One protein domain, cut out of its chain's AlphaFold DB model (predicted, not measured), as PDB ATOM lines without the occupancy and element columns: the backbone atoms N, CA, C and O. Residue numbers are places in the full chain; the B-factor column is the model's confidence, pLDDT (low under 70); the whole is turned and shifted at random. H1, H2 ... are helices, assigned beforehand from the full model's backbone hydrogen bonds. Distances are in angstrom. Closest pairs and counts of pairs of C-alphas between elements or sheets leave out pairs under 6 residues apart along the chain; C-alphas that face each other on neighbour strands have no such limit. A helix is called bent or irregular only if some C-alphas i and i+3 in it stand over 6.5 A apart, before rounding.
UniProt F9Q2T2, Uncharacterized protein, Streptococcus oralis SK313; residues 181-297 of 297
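This is residues 181 to 297 of the 297 residues of an uncharacterized protein of Streptococcus oralis SK313 (UniProt F9Q2T2). A long helix, H5, meets a small bundle of four helices, H1 to H4, near its own beginning and runs far past it, so that residues 283 to 297 stick out as an arm. The bundle is up and down, each helix running against the one before it in the chain. The printed part has 117 residues with five named helices, H1 to H5 in chain order, and no named strand: all helix. It is loose, with a radius of gyration of the C-alphas of 16.8 A, and spans 60 by 36 by 20 A.

H5, residues 263 to 294, only just touches H3, residues 225 to 234, with 3 pairs of C-alphas within 8 A and with its residues 268 to 271 alone; the closest C-alphas, of Asn 233 and Ile 271, are 5.4 A apart. H3 is the hub. It forms a hairpin with H4, residues 242 to 254, at a shallow tilt of 33 degrees, only just short of steep; the closest C-alphas, of Ile 225 and Val 252, are 6.6 A apart. H1, residues 182 to 197, touches H3 with residues 189 to 196 alone, the closest C-alphas being those of Ala 193 and Ile 231, 6.5 A apart. H1 and H2, residues 204 to 219, form a hairpin at a steep tilt of 42 degrees; the closest C-alphas, of Ile 192 and Leu 210, are 6.1 A apart. H2 touches H4 with residues 211 to 218 alone, the closest C-alphas, of Thr 215 and Glu 244, being 5.3 A apart. H5 is apart from H1, H2 and H4. In H1, H3, H4 and H5 every O i to N i+4 pair is within hydrogen-bond range, in H2 10 of 12.

H5 measures 47.2 A from C-alpha 263 at (321.362, 348.800, 375.183) to C-alpha 294 at (289.764, 353.161, 409.978). H1 begins with C-alpha 182 at (339.396, 339.035, 390.514) and measures 22.8 A, H2 23.8 A, H4 18.1 A and H3 14.4 A. H2 is irregular, but only just: C-alphas 215 and 218 are 6.7 A apart.

The C-alphas of Thr 181 and Tyr 297, the two farthest apart, are 60.4 A apart. The printed part has no cut, and no link is long. The pLDDT is under 70 at residues 199 to 203, 238 to 240, 259 to 264, 289 to 290 and 292 to 297.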
ATOM      1  N   THR A 181     341.302 341.018 394.612       97.50
ATOM      2  CA  THR A 181     341.589 340.087 393.504       97.50
ATOM      3  C   THR A 181     340.343 339.816 392.653       97.50
ATOM      4  O   THR A 181     339.218 339.951 393.129       97.50
ATOM      5  N   GLU A 182     340.523 339.396 391.397       96.75
ATOM      6  CA  GLU A 182     339.396 339.035 390.514       96.75
ATOM      7  C   GLU A 182     338.526 337.924 391.117       96.75
ATOM      8  O   GLU A 182     337.303 338.014 391.116       96.75
ATOM      9  N   GLU A 183     339.152 336.933 391.754       97.56
ATOM     10  CA  GLU A 183     338.464 335.856 392.478       97.56
ATOM     11  C   GLU A 183     337.575 336.401 393.606       97.56
ATOM     12  O   GLU A 183     336.454 335.929 393.813       97.56
ATOM     13  N   ALA A 184     338.049 337.424 394.325       97.56
ATOM     14  CA  ALA A 184     337.272 338.093 395.357       97.56
ATOM     15  C   ALA A 184     336.113 338.907 394.759       97.56
ATOM     16  O   ALA A 184     335.003 338.857 395.294       97.56
ATOM     17  N   LYS A 185     336.322 339.608 393.631       97.50
ATOM     18  CA  LYS A 185     335.243 340.303 392.901       97.50
ATOM     19  C   LYS A 185     334.151 339.321 392.473       97.50
ATOM     20  O   LYS A 185     332.968 339.559 392.729       97.50
ATOM     21  N   ASP A 186     334.546 338.195 391.886       97.44
ATOM     22  CA  ASP A 186     333.631 337.140 391.462       97.44
ATOM     23  C   ASP A 186     332.854 336.551 392.631       97.44
ATOM     24  O   ASP A 186     331.636 336.383 392.535       97.44
ATOM     25  N   TYR A 187     333.534 336.278 393.745       97.25
ATOM     26  CA  TYR A 187     332.890 335.819 394.968       97.25
ATOM     27  C   TYR A 187     331.821 336.804 395.452       97.25
ATOM     28  O   TYR A 187     330.691 336.381 395.689       97.25
ATOM     29  N   LEU A 188     332.134 338.103 395.550       97.25
ATOM     30  CA  LEU A 188     331.186 339.132 395.999       97.25
ATOM     31  C   LEU A 188     329.916 339.133 395.138       97.25
ATOM     32  O   LEU A 188     328.804 339.053 395.660       97.25
ATOM     33  N   LEU A 189     330.082 339.189 393.815       96.62
ATOM     34  CA  LEU A 189     328.971 339.280 392.867       96.62
ATOM     35  C   LEU A 189     328.145 337.984 392.825       96.62
ATOM     36  O   LEU A 189     326.915 338.035 392.865       96.62
ATOM     37  N   ASN A 190     328.800 336.817 392.811       95.81
ATOM     38  CA  ASN A 190     328.122 335.516 392.849       95.81
ATOM     39  C   ASN A 190     327.368 335.311 394.164       95.81
ATOM     40  O   ASN A 190     326.252 334.791 394.170       95.81
ATOM     41  N   ARG A 191     327.960 335.731 395.287       94.56
ATOM     42  CA  ARG A 191     327.345 335.596 396.606       94.56
ATOM     43  C   ARG A 191     326.120 336.491 396.745       94.56
ATOM     44  O   ARG A 191     325.126 336.030 397.297       94.56
ATOM     45  N   ILE A 192     326.145 337.708 396.195       93.69
ATOM     46  CA  ILE A 192     324.953 338.564 396.123       93.69
ATOM     47  C   ILE A 192     323.834 337.866 395.350       93.69
ATOM     48  O   ILE A 192     322.738 337.733 395.892       93.69
ATOM     49  N   ALA A 193     324.106 337.400 394.127       91.94
ATOM     50  CA  ALA A 193     323.098 336.741 393.293       91.94
ATOM     51  C   ALA A 193     322.485 335.530 394.016       91.94
ATOM     52  O   ALA A 193     321.267 335.424 394.147       91.94
ATOM     53  N   TYR A 194     323.339 334.685 394.601       91.00
ATOM     54  CA  TYR A 194     322.919 333.535 395.396       91.00
ATOM     55  C   TYR A 194     322.025 333.913 396.586       91.00
ATOM     56  O   TYR A 194     321.012 333.263 396.844       91.00
ATOM     57  N   LEU A 195     322.398 334.949 397.345       89.25
ATOM     58  CA  LEU A 195     321.623 335.398 398.502       89.25
ATOM     59  C   LEU A 195     320.286 336.016 398.069       89.25
ATOM     60  O   LEU A 195     319.276 335.763 398.721       89.25
ATOM     61  N   GLN A 196     320.265 336.769 396.964       86.94
ATOM     62  CA  GLN A 196     319.054 337.374 396.402       86.94
ATOM     63  C   GLN A 196     318.030 336.328 395.943       86.94
ATOM     64  O   GLN A 196     316.846 336.468 396.244       86.94
ATOM     65  N   GLU A 197     318.466 335.258 395.274       84.12
ATOM     66  CA  GLU A 197     317.584 334.167 394.827       84.12
ATOM     67  C   GLU A 197     316.911 333.426 395.992       84.12
ATOM     68  O   GLU A 197     315.831 332.858 395.841       84.12
ATOM     69  N   ARG A 198     317.532 333.439 397.176       79.75
ATOM     70  CA  ARG A 198     317.046 332.733 398.370       79.75
ATOM     71  C   ARG A 198     316.338 333.651 399.374       79.75
ATOM     72  O   ARG A 198     316.043 333.209 400.488       79.75
ATOM     73  N   LEU A 199     316.033 334.898 398.994       69.00
ATOM     74  CA  LEU A 199     315.422 335.908 399.875       69.00
ATOM     75  C   LEU A 199     314.048 335.510 400.446       69.00
ATOM     76  O   LEU A 199     313.663 335.972 401.516       69.00
ATOM     77  N   GLU A 200     313.309 334.629 399.769       58.06
ATOM     78  CA  GLU A 200     311.969 334.206 400.206       58.06
ATOM     79  C   GLU A 200     311.983 333.211 401.386       58.06
ATOM     80  O   GLU A 200     310.944 332.970 401.995       58.06
ATOM     81  N   ILE A 201     313.147 332.639 401.729       56.03
ATOM     82  CA  ILE A 201     313.290 331.526 402.693       56.03
ATOM     83  C   ILE A 201     314.342 331.850 403.780       56.03
ATOM     84  O   ILE A 201     314.767 330.981 404.537       56.03
ATOM     85  N   THR A 202     314.850 333.083 403.844       57.16
ATOM     86  CA  THR A 202     316.157 333.346 404.469       57.16
ATOM     87  C   THR A 202     316.115 333.707 405.950       57.16
ATOM     88  O   THR A 202     315.330 334.534 406.401       57.16
ATOM     89  N   GLU A 203     317.056 333.115 406.685       65.19
ATOM     90  CA  GLU A 203     317.431 333.459 408.059       65.19
ATOM     91  C   GLU A 203     318.054 334.868 408.147       65.19
ATOM     92  O   GLU A 203     318.712 335.326 407.205       65.19
ATOM     93  N   ASP A 204     317.911 335.530 409.303       72.81
ATOM     94  CA  ASP A 204     318.439 336.882 409.580       72.81
ATOM     95  C   ASP A 204     319.936 337.042 409.247       72.81
ATOM     96  O   ASP A 204     320.396 338.128 408.881       72.81
ATOM     97  N   GLU A 205     320.716 335.964 409.347       76.44
ATOM     98  CA  GLU A 205     322.153 335.982 409.067       76.44
ATOM     99  C   GLU A 205     322.475 336.193 407.588       76.44
ATOM    100  O   GLU A 205     323.362 336.984 407.268       76.44
ATOM    101  N   ASN A 206     321.717 335.567 406.687       83.31
ATOM    102  CA  ASN A 206     321.894 335.724 405.242       83.31
ATOM    103  C   ASN A 206     321.505 337.138 404.784       83.31
ATOM    104  O   ASN A 206     322.147 337.712 403.904       83.31
ATOM    105  N   LEU A 207     320.486 337.737 405.413       84.56
ATOM    106  CA  LEU A 207     320.119 339.137 405.180       84.56
ATOM    107  C   LEU A 207     321.221 340.090 405.649       84.56
ATOM    108  O   LEU A 207     321.545 341.052 404.951       84.56
ATOM    109  N   ARG A 208     321.812 339.825 406.821       86.06
ATOM    110  CA  ARG A 208     322.955 340.589 407.339       86.06
ATOM    111  C   ARG A 208     324.167 340.467 406.417       86.06
ATOM    112  O   ARG A 208     324.800 341.479 406.128       86.06
ATOM    113  N   GLU A 209     324.467 339.263 405.941       88.44
ATOM    114  CA  GLU A 209     325.556 339.017 404.996       88.44
ATOM    115  C   GLU A 209     325.336 339.791 403.692       88.44
ATOM    116  O   GLU A 209     326.202 340.571 403.296       88.44
ATOM    117  N   LEU A 210     324.155 339.672 403.076       90.62
ATOM    118  CA  LEU A 210     323.824 340.399 401.848       90.62
ATOM    119  C   LEU A 210     323.965 341.913 402.044       90.62
ATOM    120  O   LEU A 210     324.582 342.594 401.226       90.62
ATOM    121  N   LYS A 211     323.455 342.437 403.163       90.25
ATOM    122  CA  LYS A 211     323.588 343.853 403.516       90.25
ATOM    123  C   LYS A 211     325.053 344.285 403.613       90.25
ATOM    124  O   LYS A 211     325.415 345.334 403.077       90.25
ATOM    125  N   ASN A 212     325.898 343.487 404.265       92.62
ATOM    126  CA  ASN A 212     327.323 343.784 404.382       92.62
ATOM    127  C   ASN A 212     327.997 343.793 403.008       92.62
ATOM    128  O   ASN A 212     328.694 344.752 402.686       92.62
ATOM    129  N   ILE A 213     327.740 342.789 402.167       94.44
ATOM    130  CA  ILE A 213     328.342 342.718 400.832       94.44
ATOM    131  C   ILE A 213     327.915 343.925 399.982       94.44
ATOM    132  O   ILE A 213     328.766 344.596 399.400       94.44
ATOM    133  N   LEU A 214     326.624 344.273 399.969       93.50
ATOM    134  CA  LEU A 214     326.116 345.429 399.217       93.50
ATOM    135  C   LEU A 214     326.643 346.771 399.746       93.50
ATOM    136  O   LEU A 214     326.793 347.715 398.974       93.50
ATOM    137  N   THR A 215     326.933 346.866 401.044       93.31
ATOM    138  CA  THR A 215     327.544 348.064 401.646       93.31
ATOM    139  C   THR A 215     329.038 348.157 401.328       93.31
ATOM    140  O   THR A 215     329.566 349.259 401.178       93.31
ATOM    141  N   PHE A 216     329.722 347.019 401.205       94.44
ATOM    142  CA  PHE A 216     331.143 346.951 400.872       94.44
ATOM    143  C   PHE A 216     331.411 347.182 399.382       94.44
ATOM    144  O   PHE A 216     332.379 347.852 399.038       94.44
ATOM    145  N   LEU A 217     330.541 346.696 398.493       94.94
ATOM    146  CA  LEU A 217     330.741 346.733 397.039       94.94
ATOM    147  C   LEU A 217     331.094 348.124 396.465       94.94
ATOM    148  O   LEU A 217     332.010 348.201 395.650       94.94
ATOM    149  N   PRO A 218     330.469 349.246 396.889       93.06
ATOM    150  CA  PRO A 218     330.822 350.584 396.401       93.06
ATOM    151  C   PRO A 218     332.231 351.047 396.780       93.06
ATOM    152  O   PRO A 218     332.727 352.020 396.212       93.06
ATOM    153  N   LEU A 219     332.848 350.382 397.756       93.25
ATOM    154  CA  LEU A 219     334.208 350.641 398.205       93.25
ATOM    155  C   LEU A 219     335.240 349.868 397.379       93.25
ATOM    156  O   LEU A 219     336.425 350.159 397.498       93.25
ATOM    157  N   VAL A 220     334.814 348.910 396.554       94.56
ATOM    158  CA  VAL A 220     335.693 348.088 395.717       94.56
ATOM    159  C   VAL A 220     335.968 348.793 394.389       94.56
ATOM    160  O   VAL A 220     335.080 349.390 393.769       94.56
ATOM    161  N   ASP A 221     337.226 348.761 393.964       92.69
ATOM    162  CA  ASP A 221     337.654 349.306 392.680       92.69
ATOM    163  C   ASP A 221     337.438 348.325 391.524       92.69
ATOM    164  O   ASP A 221     337.501 347.110 391.712       92.69
ATOM    165  N   ASP A 222     337.208 348.875 390.327       89.75
ATOM    166  CA  ASP A 222     337.138 348.120 389.066       89.75
ATOM    167  C   ASP A 222     336.197 346.892 389.101       89.75
ATOM    168  O   ASP A 222     336.573 345.768 388.768       89.75
ATOM    169  N   ILE A 223     334.968 347.089 389.585       91.50
ATOM    170  CA  ILE A 223     333.940 346.040 389.642       91.50
ATOM    171  C   ILE A 223     333.194 345.925 388.303       91.50
ATOM    172  O   ILE A 223     332.901 346.940 387.668       91.50
ATOM    173  N   ASP A 224     332.830 344.701 387.910       90.75
ATOM    174  CA  ASP A 224     332.048 344.436 386.696       90.75
ATOM    175  C   ASP A 224     330.686 345.145 386.742       90.75
ATOM    176  O   ASP A 224     329.788 344.798 387.519       90.75
ATOM    177  N   ILE A 225     330.536 346.155 385.884       88.94
ATOM    178  CA  ILE A 225     329.362 347.018 385.887       88.94
ATOM    179  C   ILE A 225     328.113 346.339 385.336       88.94
ATOM    180  O   ILE A 225     327.011 346.654 385.787       88.94
ATOM    181  N   GLU A 226     328.260 345.412 384.389       88.12
ATOM    182  CA  GLU A 226     327.118 344.708 383.808       88.12
ATOM    183  C   GLU A 226     326.477 343.817 384.868       88.12
ATOM    184  O   GLU A 226     325.264 343.868 385.078       88.12
ATOM    185  N   ARG A 227     327.307 343.113 385.643       91.62
ATOM    186  CA  ARG A 227     326.842 342.287 386.762       91.62
ATOM    187  C   ARG A 227     326.241 343.113 387.895       91.62
ATOM    188  O   ARG A 227     325.255 342.694 388.495       91.62
ATOM    189  N   VAL A 228     326.776 344.304 388.175       91.81
ATOM    190  CA  VAL A 228     326.162 345.239 389.139       91.81
ATOM    191  C   VAL A 228     324.778 345.700 388.668       91.81
ATOM    192  O   VAL A 228     323.863 345.817 389.486       91.81
ATOM    193  N   ILE A 229     324.593 345.944 387.366       89.38
ATOM    194  CA  ILE A 229     323.285 346.294 386.789       89.38
ATOM    195  C   ILE A 229     322.303 345.127 386.924       89.38
ATOM    196  O   ILE A 229     321.150 345.352 387.297       89.38
ATOM    197  N   ASP A 230     322.747 343.894 386.680       90.06
ATOM    198  CA  ASP A 230     321.910 342.703 386.848       90.06
ATOM    199  C   ASP A 230     321.493 342.508 388.315       90.06
ATOM    200  O   ASP A 230     320.307 342.328 388.592       90.06
ATOM    201  N   ILE A 231     322.427 342.672 389.259       91.50
ATOM    202  CA  ILE A 231     322.155 342.672 390.706       91.50
ATOM    203  C   ILE A 231     321.137 343.751 391.082       91.50
ATOM    204  O   ILE A 231     320.243 343.510 391.895       91.50
ATOM    205  N   LEU A 232     321.271 344.956 390.519       88.94
ATOM    206  CA  LEU A 232     320.327 346.041 390.765       88.94
ATOM    207  C   LEU A 232     318.937 345.690 390.221       88.94
ATOM    208  O   LEU A 232     317.952 346.023 390.864       88.94
ATOM    209  N   ASN A 233     318.842 345.009 389.078       88.00
ATOM    210  CA  ASN A 233     317.569 344.582 388.496       88.00
ATOM    211  C   ASN A 233     316.844 343.532 389.353       88.00
ATOM    212  O   ASN A 233     315.614 343.542 389.433       88.00
ATOM    213  N   THR A 234     317.577 342.607 389.969       86.81
ATOM    214  CA  THR A 234     317.023 341.534 390.813       86.81
ATOM    215  C   THR A 234     316.816 341.958 392.266       86.81
ATOM    216  O   THR A 234     316.117 341.269 393.013       86.81
ATOM    217  N   GLN A 235     317.380 343.093 392.682       83.50
ATOM    218  CA  GLN A 235     317.323 343.552 394.063       83.50
ATOM    219  C   GLN A 235     315.889 343.858 394.511       83.50
ATOM    220  O   GLN A 235     315.223 344.755 394.003       83.50
ATOM    221  N   THR A 236     315.447 343.182 395.572       76.12
ATOM    222  CA  THR A 236     314.195 343.540 396.245       76.12
ATOM    223  C   THR A 236     314.374 344.835 397.038       76.12
ATOM    224  O   THR A 236     315.294 344.969 397.852       76.12
ATOM    225  N   LEU A 237     313.471 345.798 396.834       71.12
ATOM    226  CA  LEU A 237     313.488 347.073 397.549       71.12
ATOM    227  C   LEU A 237     312.894 346.940 398.956       71.12
ATOM    228  O   LEU A 237     311.671 347.006 399.142       71.12
ATOM    229  N   TYR A 238     313.758 346.789 399.956       68.38
ATOM    230  CA  TYR A 238     313.386 346.905 401.365       68.38
ATOM    231  C   TYR A 238     313.524 348.356 401.840       68.38
ATOM    232  O   TYR A 238     314.494 349.041 401.519       68.38
ATOM    233  N   TYR A 239     312.558 348.835 402.632       60.97
ATOM    234  CA  TYR A 239     312.529 350.228 403.103       60.97
ATOM    235  C   TYR A 239     313.785 350.617 403.905       60.97
ATOM    236  O   TYR A 239     314.252 351.751 403.839       60.97
ATOM    237  N   ASN A 240     314.361 349.662 404.637       69.75
ATOM    238  CA  ASN A 240     315.559 349.844 405.453       69.75
ATOM    239  C   ASN A 240     316.882 349.640 404.686       69.75
ATOM    240  O   ASN A 240     317.930 349.729 405.320       69.75
ATOM    241  N   TRP A 241     316.854 349.360 403.374       76.69
ATOM    242  CA  TRP A 241     318.046 349.069 402.548       76.69
ATOM    243  C   TRP A 241     318.389 350.204 401.569       76.69
ATOM    244  O   TRP A 241     318.866 350.010 400.446       76.69
ATOM    245  N   ARG A 242     318.069 351.437 401.970       80.06
ATOM    246  CA  ARG A 242     318.242 352.626 401.132       80.06
ATOM    247  C   ARG A 242     319.706 352.873 400.772       80.06
ATOM    248  O   ARG A 242     319.979 353.284 399.646       80.06
ATOM    249  N   GLU A 243     320.627 352.686 401.714       84.25
ATOM    250  CA  GLU A 243     322.039 353.021 401.499       84.25
ATOM    251  C   GLU A 243     322.735 351.994 400.602       84.25
ATOM    252  O   GLU A 243     323.549 352.375 399.766       84.25
ATOM    253  N   GLU A 244     322.340 350.728 400.691       88.69
ATOM    254  CA  GLU A 244     322.818 349.619 399.868       88.69
ATOM    255  C   GLU A 244     322.410 349.831 398.404       88.69
ATOM    256  O   GLU A 244     323.256 349.868 397.510       88.69
ATOM    257  N   VAL A 245     321.120 350.098 398.158       85.69
ATOM    258  CA  VAL A 245     320.611 350.410 396.810       85.69
ATOM    259  C   VAL A 245     321.253 351.691 396.269       85.69
ATOM    260  O   VAL A 245     321.656 351.752 395.107       85.69
ATOM    261  N   ARG A 246     321.402 352.722 397.109       85.69
ATOM    262  CA  ARG A 246     322.100 353.960 396.732       85.69
ATOM    263  C   ARG A 246     323.562 353.695 396.370       85.69
ATOM    264  O   ARG A 246     324.071 354.343 395.456       85.69
ATOM    265  N   GLY A 247     324.227 352.783 397.073       88.62
ATOM    266  CA  GLY A 247     325.584 352.329 396.788       88.62
ATOM    267  C   GLY A 247     325.700 351.753 395.380       88.62
ATOM    268  O   GLY A 247     326.503 352.249 394.594       88.62
ATOM    269  N   LEU A 248     324.830 350.800 395.028       89.94
ATOM    270  CA  LEU A 248     324.773 350.222 393.679       89.94
ATOM    271  C   LEU A 248     324.546 351.290 392.601       89.94
ATOM    272  O   LEU A 248     325.264 351.337 391.605       89.94
ATOM    273  N   ILE A 249     323.598 352.206 392.825       86.75
ATOM    274  CA  ILE A 249     323.321 353.304 391.886       86.75
ATOM    275  C   ILE A 249     324.557 354.190 391.694       86.75
ATOM    276  O   ILE A 249     324.863 354.571 390.567       86.75
ATOM    277  N   LYS A 250     325.295 354.510 392.765       88.25
ATOM    278  CA  LYS A 250     326.536 355.294 392.658       88.25
ATOM    279  C   LYS A 250     327.589 354.589 391.807       88.25
ATOM    280  O   LYS A 250     328.249 355.268 391.026       88.25
ATOM    281  N   ILE A 251     327.732 353.267 391.935       89.44
ATOM    282  CA  ILE A 251     328.658 352.481 391.107       89.44
ATOM    283  C   ILE A 251     328.272 352.603 389.628       89.44
ATOM    284  O   ILE A 251     329.121 352.941 388.805       89.44
ATOM    285  N   VAL A 252     326.989 352.403 389.299       87.06
ATOM    286  CA  VAL A 252     326.470 352.533 387.924       87.06
ATOM    287  C   VAL A 252     326.703 353.938 387.368       87.06
ATOM    288  O   VAL A 252     327.206 354.087 386.257       87.06
ATOM    289  N   LEU A 253     326.392 354.978 388.145       84.50
ATOM    290  CA  LEU A 253     326.571 356.368 387.722       84.50
ATOM    291  C   LEU A 253     328.042 356.737 387.502       84.50
ATOM    292  O   LEU A 253     328.343 357.457 386.554       84.50
ATOM    293  N   ALA A 254     328.951 356.240 388.343       85.25
ATOM    294  CA  ALA A 254     330.383 356.509 388.212       85.25
ATOM    295  C   ALA A 254     331.000 355.900 386.942       85.25
ATOM    296  O   ALA A 254     332.050 356.359 386.506       85.25
ATOM    297  N   ASN A 255     330.350 354.898 386.344       83.38
ATOM    298  CA  ASN A 255     330.833 354.187 385.160       83.38
ATOM    299  C   ASN A 255     329.986 354.467 383.906       83.38
ATOM    300  O   ASN A 255     330.137 353.782 382.900       83.38
ATOM    301  N   ILE A 256     329.105 355.475 383.936       77.56
ATOM    302  CA  ILE A 256     328.130 355.728 382.861       77.56
ATOM    303  C   ILE A 256     328.768 355.995 381.491       77.56
ATOM    304  O   ILE A 256     328.172 355.670 380.466       77.56
ATOM    305  N   ASP A 257     329.978 356.553 381.467       75.44
ATOM    306  CA  ASP A 257     330.694 356.885 380.233       75.44
ATOM    307  C   ASP A 257     331.370 355.668 379.582       75.44
ATOM    308  O   ASP A 257     331.598 355.675 378.373       75.44
ATOM    309  N   ALA A 258     331.651 354.620 380.364       71.62
ATOM    310  CA  ALA A 258     332.210 353.353 379.888       71.62
ATOM    311  C   ALA A 258     331.129 352.374 379.386       71.62
ATOM    312  O   ALA A 258     331.437 351.354 378.778       71.62
ATOM    313  N   ILE A 259     329.855 352.686 379.633       68.12
ATOM    314  CA  ILE A 259     328.697 351.866 379.279       68.12
ATOM    315  C   ILE A 259     328.275 352.166 377.828       68.12
ATOM    316  O   ILE A 259     327.912 353.298 377.499       68.12
ATOM    317  N   ASP A 260     328.268 351.153 376.949       67.56
ATOM    318  CA  ASP A 260     327.833 351.327 375.555       67.56
ATOM    319  C   ASP A 260     326.357 351.785 375.459       67.56
ATOM    320  O   ASP A 260     325.436 351.260 376.100       67.56
ATOM    321  N   LYS A 261     326.136 352.836 374.662       61.19
ATOM    322  CA  LYS A 261     325.244 353.966 374.990       61.19
ATOM    323  C   LYS A 261     323.737 353.730 374.831       61.19
ATOM    324  O   LYS A 261     322.959 354.574 375.280       61.19
ATOM    325  N   ASN A 262     323.294 352.616 374.239       63.97
ATOM    326  CA  ASN A 262     321.871 352.416 373.906       63.97
ATOM    327  C   ASN A 262     321.218 351.200 374.580       63.97
ATOM    328  O   ASN A 262     320.122 351.326 375.126       63.97
ATOM    329  N   SER A 263     321.883 350.041 374.580       64.12
ATOM    330  CA  SER A 263     321.362 348.800 375.183       64.12
ATOM    331  C   SER A 263     321.346 348.871 376.713       64.12
ATOM    332  O   SER A 263     320.334 348.614 377.360       64.12
ATOM    333  N   LEU A 264     322.450 349.308 377.317       68.12
ATOM    334  CA  LEU A 264     322.557 349.397 378.772       68.12
ATOM    335  C   LEU A 264     321.752 350.574 379.340       68.12
ATOM    336  O   LEU A 264     321.153 350.460 380.409       68.12
ATOM    337  N   LYS A 265     321.630 351.679 378.593       71.75
ATOM    338  CA  LYS A 265     320.768 352.807 378.977       71.75
ATOM    339  C   LYS A 265     319.293 352.401 379.055       71.75
ATOM    340  O   LYS A 265     318.609 352.788 380.002       71.75
ATOM    341  N   SER A 266     318.799 351.618 378.092       75.69
ATOM    342  CA  SER A 266     317.416 351.126 378.120       75.69
ATOM    343  C   SER A 266     317.190 350.122 379.256       75.69
ATOM    344  O   SER A 266     316.161 350.216 379.929       75.69
ATOM    345  N   LYS A 267     318.171 349.252 379.554       81.56
ATOM    346  CA  LYS A 267     318.154 348.381 380.745       81.56
ATOM    347  C   LYS A 267     318.026 349.190 382.038       81.56
ATOM    348  O   LYS A 267     317.120 348.926 382.822       81.56
ATOM    349  N   ILE A 268     318.865 350.210 382.238       80.44
ATOM    350  CA  ILE A 268     318.825 351.060 383.442       80.44
ATOM    351  C   ILE A 268     317.465 351.758 383.579       80.44
ATOM    352  O   ILE A 268     316.882 351.748 384.662       80.44
ATOM    353  N   ILE A 269     316.924 352.321 382.492       80.50
ATOM    354  CA  ILE A 269     315.587 352.942 382.503       80.50
ATOM    355  C   ILE A 269     314.515 351.915 382.895       80.50
ATOM    356  O   ILE A 269     313.642 352.221 383.708       80.50
ATOM    357  N   GLY A 270     314.590 350.695 382.357       85.31
ATOM    358  CA  GLY A 270     313.693 349.597 382.714       85.31
ATOM    359  C   GLY A 270     313.743 349.255 384.204       85.31
ATOM    360  O   GLY A 270     312.695 349.172 384.843       85.31
ATOM    361  N   ILE A 271     314.946 349.145 384.770       86.56
ATOM    362  CA  ILE A 271     315.166 348.860 386.196       86.56
ATOM    363  C   ILE A 271     314.595 349.977 387.071       86.56
ATOM    364  O   ILE A 271     313.858 349.708 388.016       86.56
ATOM    365  N   VAL A 272     314.878 351.241 386.741       81.50
ATOM    366  CA  VAL A 272     314.347 352.392 387.488       81.50
ATOM    367  C   VAL A 272     312.819 352.403 387.453       81.50
ATOM    368  O   VAL A 272     312.192 352.571 388.497       81.50
ATOM    369  N   ASN A 273     312.208 352.171 386.289       83.81
ATOM    370  CA  ASN A 273     310.751 352.109 386.165       83.81
ATOM    371  C   ASN A 273     310.151 350.951 386.973       83.81
ATOM    372  O   ASN A 273     309.162 351.155 387.674       83.81
ATOM    373  N   LYS A 274     310.763 349.760 386.923       87.31
ATOM    374  CA  LYS A 274     310.370 348.608 387.750       87.31
ATOM    375  C   LYS A 274     310.379 348.984 389.233       87.31
ATOM    376  O   LYS A 274     309.364 348.855 389.910       87.31
ATOM    377  N   HIS A 275     311.495 349.525 389.711       83.88
ATOM    378  CA  HIS A 275     311.678 349.937 391.100       83.88
ATOM    379  C   HIS A 275     310.687 351.018 391.548       83.88
ATOM    380  O   HIS A 275     310.119 350.926 392.637       83.88
ATOM    381  N   LEU A 276     310.437 352.031 390.715       81.19
ATOM    382  CA  LEU A 276     309.444 353.067 391.007       81.19
ATOM    383  C   LEU A 276     308.032 352.485 391.111       81.19
ATOM    384  O   LEU A 276     307.308 352.820 392.049       81.19
ATOM    385  N   ASN A 277     307.657 351.587 390.198       84.19
ATOM    386  CA  ASN A 277     306.357 350.923 390.231       84.19
ATOM    387  C   ASN A 277     306.192 350.065 391.492       84.19
ATOM    388  O   ASN A 277     305.167 350.164 392.160       84.19
ATOM    389  N   GLU A 278     307.217 349.304 391.888       82.56
ATOM    390  CA  GLU A 278     307.197 348.524 393.132       82.56
ATOM    391  C   GLU A 278     307.025 349.406 394.379       82.56
ATOM    392  O   GLU A 278     306.265 349.063 395.292       82.56
ATOM    393  N   ILE A 279     307.708 350.556 394.433       79.56
ATOM    394  CA  ILE A 279     307.561 351.526 395.529       79.56
ATOM    395  C   ILE A 279     306.127 352.062 395.571       79.56
ATOM    396  O   ILE A 279     305.505 352.068 396.638       79.56
ATOM    397  N   LEU A 280     305.597 352.495 394.425       80.06
ATOM    398  CA  LEU A 280     304.241 353.030 394.324       80.06
ATOM    399  C   LEU A 280     303.206 351.990 394.759       80.06
ATOM    400  O   LEU A 280     302.357 352.295 395.596       80.06
ATOM    401  N   GLU A 281     303.305 350.750 394.277       81.94
ATOM    402  CA  GLU A 281     302.403 349.665 394.674       81.94
ATOM    403  C   GLU A 281     302.429 349.401 396.183       81.94
ATOM    404  O   GLU A 281     301.371 349.252 396.803       81.94
ATOM    405  N   LYS A 282     303.617 349.371 396.805       80.12
ATOM    406  CA  LYS A 282     303.744 349.180 398.259       80.12
ATOM    407  C   LYS A 282     303.081 350.318 399.040       80.12
ATOM    408  O   LYS A 282     302.355 350.043 399.998       80.12
ATOM    409  N   ILE A 283     303.274 351.570 398.616       77.88
ATOM    410  CA  ILE A 283     302.641 352.746 399.234       77.88
ATOM    411  C   ILE A 283     301.115 352.672 399.097       77.88
ATOM    412  O   ILE A 283     300.404 352.815 400.093       77.88
ATOM    413  N   PHE A 284     300.597 352.386 397.899       77.69
ATOM    414  CA  PHE A 284     299.154 352.256 397.678       77.69
ATOM    415  C   PHE A 284     298.537 351.139 398.527       77.69
ATOM    416  O   PHE A 284     297.506 351.353 399.165       77.69
ATOM    417  N   ARG A 285     299.182 349.965 398.608       77.06
ATOM    418  CA  ARG A 285     298.725 348.857 399.468       77.06
ATOM    419  C   ARG A 285     298.666 349.254 400.944       77.06
ATOM    420  O   ARG A 285     297.725 348.860 401.633       77.06
ATOM    421  N   TYR A 286     299.647 350.017 401.423       75.44
ATOM    422  CA  TYR A 286     299.673 350.517 402.797       75.44
ATOM    423  C   TYR A 286     298.518 351.492 403.065       75.44
ATOM    424  O   TYR A 286     297.764 351.301 404.017       75.44
ATOM    425  N   ILE A 287     298.303 352.467 402.176       73.00
ATOM    426  CA  ILE A 287     297.196 353.433 402.287       73.00
ATOM    427  C   ILE A 287     295.838 352.714 402.317       73.00
ATOM    428  O   ILE A 287     295.001 353.013 403.169       73.00
ATOM    429  N   ILE A 288     295.622 351.725 401.444       72.56
ATOM    430  CA  ILE A 288     294.380 350.933 401.418       72.56
ATOM    431  C   ILE A 288     294.172 350.165 402.736       72.56
ATOM    432  O   ILE A 288     293.050 350.102 403.238       72.56
ATOM    433  N   GLN A 289     295.231 349.598 403.328       69.12
ATOM    434  CA  GLN A 289     295.148 348.940 404.641       69.12
ATOM    435  C   GLN A 289     294.788 349.925 405.762       69.12
ATOM    436  O   GLN A 289     293.955 349.602 406.610       69.12
ATOM    437  N   CYS A 290     295.355 351.133 405.751       66.94
ATOM    438  CA  CYS A 290     294.994 352.192 406.697       66.94
ATOM    439  C   CYS A 290     293.520 352.605 406.555       66.94
ATOM    440  O   CYS A 290     292.809 352.727 407.546       66.94
ATOM    441  N   ILE A 291     293.017 352.746 405.326       71.75
ATOM    442  CA  ILE A 291     291.605 353.085 405.084       71.75
ATOM    443  C   ILE A 291     290.672 351.971 405.585       71.75
ATOM    444  O   ILE A 291     289.656 352.260 406.219       71.75
ATOM    445  N   HIS A 292     291.005 350.700 405.344       66.00
ATOM    446  CA  HIS A 292     290.203 349.580 405.846       66.00
ATOM    447  C   HIS A 292     290.219 349.468 407.376       66.00
ATOM    448  O   HIS A 292     289.186 349.168 407.971       66.00
ATOM    449  N   SER A 293     291.353 349.745 408.021       63.47
ATOM    450  CA  SER A 293     291.452 349.721 409.489       63.47
ATOM    451  C   SER A 293     290.690 350.871 410.152       63.47
ATOM    452  O   SER A 293     290.093 350.656 411.200       63.47
ATOM    453  N   ILE A 294     290.605 352.043 409.513       65.00
ATOM    454  CA  ILE A 294     289.764 353.161 409.978       65.00
ATOM    455  C   ILE A 294     288.267 352.847 409.831       65.00
ATOM    456  O   ILE A 294     287.480 353.236 410.680       65.00
ATOM    457  N   ARG A 295     287.861 352.118 408.782       56.81
ATOM    458  CA  ARG A 295     286.459 351.700 408.567       56.81
ATOM    459  C   ARG A 295     285.981 350.553 409.469       56.81
ATOM    460  O   ARG A 295     284.809 350.203 409.401       56.81
ATOM    461  N   SER A 296     286.876 349.938 410.242       54.03
ATOM    462  CA  SER A 296     286.565 348.790 411.112       54.03
ATOM    463  C   SER A 296     286.338 349.178 412.585       54.03
ATOM    464  O   SER A 296     286.211 348.289 413.424       54.03
ATOM    465  N   TYR A 297     286.294 350.482 412.883       45.12
ATOM    466  CA  TYR A 297     285.857 351.085 414.148       45.12
ATOM    467  C   TYR A 297     284.560 351.862 413.916       45.12
ATOM    468  O   TYR A 297     283.752 351.931 414.868       45.12
TER     469      TYR A 297